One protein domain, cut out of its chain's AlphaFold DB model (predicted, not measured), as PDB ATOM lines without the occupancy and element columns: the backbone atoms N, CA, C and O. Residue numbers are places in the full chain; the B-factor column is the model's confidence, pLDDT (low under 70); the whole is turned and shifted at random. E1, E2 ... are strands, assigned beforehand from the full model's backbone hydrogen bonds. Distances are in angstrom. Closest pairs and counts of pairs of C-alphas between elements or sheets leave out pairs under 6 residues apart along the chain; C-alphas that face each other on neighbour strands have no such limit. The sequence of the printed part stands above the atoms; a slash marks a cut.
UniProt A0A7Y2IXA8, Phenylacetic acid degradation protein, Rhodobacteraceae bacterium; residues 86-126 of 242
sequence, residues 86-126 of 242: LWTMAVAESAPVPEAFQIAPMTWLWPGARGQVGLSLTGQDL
ATOM      1  N   LEU A  86     332.364 347.691 256.023       89.56
ATOM      2  CA  LEU A  86     332.168 349.127 256.139       89.56
ATOM      3  C   LEU A  86     333.356 349.744 256.864       89.56
ATOM      4  O   LEU A  86     333.784 349.235 257.900       89.56
ATOM      5  N   TRP A  87     333.837 350.859 256.343       92.00
ATOM      6  CA  TRP A  87     334.982 351.607 256.836       92.00
ATOM      7  C   TRP A  87     334.606 353.067 257.000       92.00
ATOM      8  O   TRP A  87     333.807 353.597 256.226       92.00
ATOM      9  N   THR A  88     335.219 353.725 257.976       92.75
ATOM     10  CA  THR A  88     335.132 355.174 258.128       92.75
ATOM     11  C   THR A  88     336.520 355.777 258.079       92.75
ATOM     12  O   THR A  88     337.415 355.361 258.814       92.75
ATOM     13  N   MET A  89     336.675 356.782 257.224       93.38
ATOM     14  CA  MET A  89     337.825 357.670 257.192       93.38
ATOM     15  C   MET A  89     337.397 359.043 257.706       93.38
ATOM     16  O   MET A  89     336.355 359.558 257.305       93.38
ATOM     17  N   ALA A  90     338.197 359.664 258.564       94.25
ATOM     18  CA  ALA A  90     337.937 361.021 259.033       94.25
ATOM     19  C   ALA A  90     339.220 361.838 259.137       94.25
ATOM     20  O   ALA A  90     340.310 361.289 259.322       94.25
ATOM     21  N   VAL A  91     339.063 363.158 259.053       93.19
ATOM     22  CA  VAL A  91     340.143 364.111 259.309       93.19
ATOM     23  C   VAL A  91     339.971 364.689 260.710       93.19
ATOM     24  O   VAL A  91     338.957 365.320 261.003       93.19
ATOM     25  N   ALA A  92     340.952 364.464 261.583       92.31
ATOM     26  CA  ALA A  92     340.934 364.915 262.971       92.31
ATOM     27  C   ALA A  92     342.358 365.101 263.525       92.31
ATOM     28  O   ALA A  92     343.294 364.414 263.116       92.31
ATOM     29  N   GLU A  93     342.522 366.001 264.497       91.00
ATOM     30  CA  GLU A  93     343.813 366.238 265.170       91.00
ATOM     31  C   GLU A  93     344.269 365.040 266.019       91.00
ATOM     32  O   GLU A  93     345.465 364.790 266.168       91.00
ATOM     33  N   SER A  94     343.319 364.268 266.545       90.06
ATOM     34  CA  SER A  94     343.557 363.090 267.376       90.06
ATOM     35  C   SER A  94     342.646 361.935 266.976       90.06
ATOM     36  O   SER A  94     341.634 362.145 266.309       90.06
ATOM     37  N   ALA A  95     342.984 360.724 267.433       89.12
ATOM     38  CA  ALA A  95     342.190 359.524 267.189       89.12
ATOM     39  C   ALA A  95     340.721 359.753 267.607       89.12
ATOM     40  O   ALA A  95     340.469 359.999 268.790       89.12
ATOM     41  N   PRO A  96     339.760 359.690 266.666       89.19
ATOM     42  CA  PRO A  96     338.361 360.014 266.943       89.19
ATOM     43  C   PRO A  96     337.641 358.913 267.730       89.19
ATOM     44  O   PRO A  96     336.722 359.193 268.498       89.19
ATOM     45  N   VAL A  97     338.074 357.663 267.553       86.00
ATOM     46  CA  VAL A  97     337.587 356.483 268.275       86.00
ATOM     47  C   VAL A  97     338.772 355.592 268.680       86.00
ATOM     48  O   VAL A  97     339.831 355.672 268.051       86.00
ATOM     49  N   PRO A  98     338.646 354.748 269.721       80.19
ATOM     50  CA  PRO A  98     339.740 353.897 270.193       80.19
ATOM     51  C   PRO A  98     340.334 352.943 269.150       80.19
ATOM     52  O   PRO A  98     341.516 352.617 269.264       80.19
ATOM     53  N   GLU A  99     339.522 352.502 268.187       81.31
ATOM     54  CA  GLU A  99     339.862 351.582 267.096       81.31
ATOM     55  C   GLU A  99     340.513 352.289 265.894       81.31
ATOM     56  O   GLU A  99     340.985 351.629 264.970       81.31
ATOM     57  N   ALA A 100     340.543 353.627 265.894       87.94
ATOM     58  CA  ALA A 100     341.110 354.405 264.807       87.94
ATOM     59  C   ALA A 100     342.633 354.328 264.784       87.94
ATOM     60  O   ALA A 100     343.312 354.523 265.796       87.94
ATOM     61  N   PHE A 101     343.168 354.136 263.584       89.31
ATOM     62  CA  PHE A 101     344.593 354.190 263.312       89.31
ATOM     63  C   PHE A 101     344.891 355.228 262.240       89.31
ATOM     64  O   PHE A 101     344.087 355.500 261.348       89.31
ATOM     65  N   GLN A 102     346.051 355.857 262.377       91.44
ATOM     66  CA  GLN A 102     346.467 356.933 261.500       91.44
ATOM     67  C   GLN A 102     347.091 356.358 260.227       91.44
ATOM     68  O   GLN A 102     348.028 355.565 260.308       91.44
ATOM     69  N   ILE A 103     346.590 356.774 259.064       92.00
ATOM     70  CA  ILE A 103     347.116 356.363 257.748       92.00
ATOM     71  C   ILE A 103     347.904 357.483 257.053       92.00
ATOM     72  O   ILE A 103     348.723 357.219 256.180       92.00
ATOM     73  N   ALA A 104     347.669 358.736 257.450       90.31
ATOM     74  CA  ALA A 104     348.386 359.930 257.008       90.31
ATOM     75  C   ALA A 104     348.226 361.045 258.067       90.31
ATOM     76  O   ALA A 104     347.409 360.890 258.983       90.31
ATOM     77  N   PRO A 105     348.964 362.172 257.996       93.06
ATOM     78  CA  PRO A 105     348.775 363.288 258.924       93.06
ATOM     79  C   PRO A 105     347.303 363.705 259.010       93.06
ATOM     80  O   PRO A 105     346.672 363.949 257.990       93.06
ATOM     81  N   MET A 106     346.764 363.739 260.231       92.56
ATOM     82  CA  MET A 106     345.348 364.003 260.541       92.56
ATOM     83  C   MET A 106     344.312 363.046 259.925       92.56
ATOM     84  O   MET A 106     343.130 363.201 260.211       92.56
ATOM     85  N   THR A 107     344.707 362.051 259.131       93.88
ATOM     86  CA  THR A 107     343.781 361.108 258.491       93.88
ATOM     87  C   THR A 107     343.732 359.802 259.264       93.88
ATOM     88  O   THR A 107     344.729 359.077 259.372       93.88
ATOM     89  N   TRP A 108     342.544 359.488 259.762       93.12
ATOM     90  CA  TRP A 108     342.259 358.318 260.581       93.12
ATOM     91  C   TRP A 108     341.336 357.362 259.841       93.12
ATOM     92  O   TRP A 108     340.446 357.806 259.116       93.12
ATOM     93  N   LEU A 109     341.532 356.065 260.056       92.31
ATOM     94  CA  LEU A 109     340.744 354.990 259.462       92.31
ATOM     95  C   LEU A 109     340.356 353.970 260.541       92.31
ATOM     96  O   LEU A 109     341.162 353.666 261.419       92.31
ATOM     97  N   TRP A 110     339.125 353.459 260.492       90.50
ATOM     98  CA  TRP A 110     338.652 352.364 261.348       90.50
ATOM     99  C   TRP A 110     337.519 351.566 260.687       90.50
ATOM    100  O   TRP A 110     336.818 352.096 259.817       90.50
ATOM    101  N   PRO A 111     337.312 350.300 261.090       88.62
ATOM    102  CA  PRO A 111     336.164 349.515 260.650       88.62
ATOM    103  C   PRO A 111     334.856 349.974 261.327       88.62
ATOM    104  O   PRO A 111     334.808 350.254 262.527       88.62
ATOM    105  N   GLY A 112     333.765 349.998 260.560       86.56
ATOM    106  CA  GLY A 112     332.408 350.345 260.995       86.56
ATOM    107  C   GLY A 112     332.050 351.829 260.848       86.56
ATOM    108  O   GLY A 112     332.877 352.644 260.466       86.56
ATOM    109  N   ALA A 113     330.795 352.182 261.164       76.88
ATOM    110  CA  ALA A 113     330.224 353.535 261.024       76.88
ATOM    111  C   ALA A 113     330.155 354.337 262.340       76.88
ATOM    112  O   ALA A 113     329.337 355.248 262.475       76.88
ATOM    113  N   ARG A 114     330.914 353.944 263.370       68.94
ATOM    114  CA  ARG A 114     330.729 354.509 264.715       68.94
ATOM    115  C   ARG A 114     331.103 355.993 264.765       68.94
ATOM    116  O   ARG A 114     332.270 356.329 264.606       68.94
ATOM    117  N   GLY A 115     330.103 356.813 265.103       63.88
ATOM    118  CA  GLY A 115     330.234 358.229 265.450       63.88
ATOM    119  C   GLY A 115     330.396 359.149 264.239       63.88
ATOM    120  O   GLY A 115     331.253 358.933 263.390       63.88
ATOM    121  N   GLN A 116     329.601 360.219 264.173       66.12
ATOM    122  CA  GLN A 116     329.915 361.330 263.276       66.12
ATOM    123  C   GLN A 116     331.022 362.160 263.928       66.12
ATOM    124  O   GLN A 116     330.822 362.726 265.002       66.12
ATOM    125  N   VAL A 117     332.188 362.220 263.286       74.38
ATOM    126  CA  VAL A 117     333.341 362.968 263.792       74.38
ATOM    127  C   VAL A 117     333.813 363.934 262.723       74.38
ATOM    128  O   VAL A 117     334.362 363.515 261.708       74.38
ATOM    129  N   GLY A 118     333.571 365.228 262.955       79.62
ATOM    130  CA  GLY A 118     333.948 366.297 262.029       79.62
ATOM    131  C   GLY A 118     333.508 366.014 260.589       79.62
ATOM    132  O   GLY A 118     332.346 365.688 260.338       79.62
ATOM    133  N   LEU A 119     334.461 366.139 259.660       86.81
ATOM    134  CA  LEU A 119     334.326 365.677 258.281       86.81
ATOM    135  C   LEU A 119     334.778 364.212 258.192       86.81
ATOM    136  O   LEU A 119     335.968 363.912 258.336       86.81
ATOM    137  N   SER A 120     333.832 363.320 257.908       92.00
ATOM    138  CA  SER A 120     334.086 361.896 257.706       92.00
ATOM    139  C   SER A 120     333.456 361.378 256.414       92.00
ATOM    140  O   SER A 120     332.458 361.904 255.922       92.00
ATOM    141  N   LEU A 121     334.065 360.331 255.864       91.56
ATOM    142  CA  LEU A 121     333.575 359.557 254.735       91.56
ATOM    143  C   LEU A 121     333.421 358.107 255.184       91.56
ATOM    144  O   LEU A 121     334.366 357.516 255.707       91.56
ATOM    145  N   THR A 122     332.248 357.531 254.948       91.75
ATOM    146  CA  THR A 122     332.016 356.097 255.117       91.75
ATOM    147  C   THR A 122     331.981 355.418 253.755       91.75
ATOM    148  O   THR A 122     331.478 355.977 252.780       91.75
ATOM    149  N   GLY A 123     332.549 354.221 253.669       90.31
ATOM    150  CA  GLY A 123     332.648 353.483 252.417       90.31
ATOM    151  C   GLY A 123     332.750 351.986 252.646       90.31
ATOM    152  O   GLY A 123     333.179 351.537 253.709       90.31
ATOM    153  N   GLN A 124     332.328 351.222 251.649       90.31
ATOM    154  CA  GLN A 124     332.536 349.780 251.608       90.31
ATOM    155  C   GLN A 124     333.744 349.446 250.724       90.31
ATOM    156  O   GLN A 124     334.274 350.332 250.054       90.31
ATOM    157  N   ASP A 125     334.185 348.188 250.752       83.88
ATOM    158  CA  ASP A 125     335.207 347.650 249.841       83.88
ATOM    159  C   ASP A 125     336.555 348.394 249.882       83.88
ATOM    160  O   ASP A 125     337.104 348.823 248.863       83.88
ATOM    161  N   LEU A 126     337.119 348.551 251.085       89.06
ATOM    162  CA  LEU A 126     338.440 349.153 251.249       89.06
ATOM    163  C   LEU A 126     339.501 348.344 250.493       89.06
ATOM    164  O   LEU A 126     339.750 347.175 250.780       89.06
TER     165      LEU A 126
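Overview. This is residues 86 to 126 of the 242 residues of the protein "Phenylacetic acid degradation protein" of Rhodobacteraceae bacterium (UniProt A0A7Y2IXA8). One small twisted sheet of four strands makes the body, with its two longer links, residues 92 to 100 and 112 to 118, looping over one face. The 41 printed residues hold four named strands, E1 to E4 along the chain, and no named helix; the antiparallel order is E2, E3, E1, E4, and the class is all strand. The whole is compact, with a radius of gyration of the C-alphas of 8.9 A and spans of 24 by 18 by 17 A.

Along the chain. E1, residues 86 to 91, begins at C-alpha 86 (332.168, 349.127, 256.139) and is 17.3 A long. E3 is residues 107 to 111, 14.0 A, and E2 residues 101 to 104, 9.3 A. E4, residues 119 to 124, 17.3 A, ends at C-alpha 124 (332.536, 349.780, 251.608).

Arrangement. Inner strands E1 and E3 are antiparallel at 160 degrees, with N 88 and O 110 2.9 A apart. E4 is the antiparallel neighbour of E1, at 158 degrees, with N 87 and O 123 within hydrogen-bond range at 2.8 A. E2 and E3 form a hairpin, N 103 to O 107 3.0 A. E2 and E4 are apart.

Size, cuts and confidence. The farthest C-alphas, Glu 93 and Asp 125, are 25.6 A apart. The printed part has no cut and no long link. Residues 114 to 116 have pLDDT under 70.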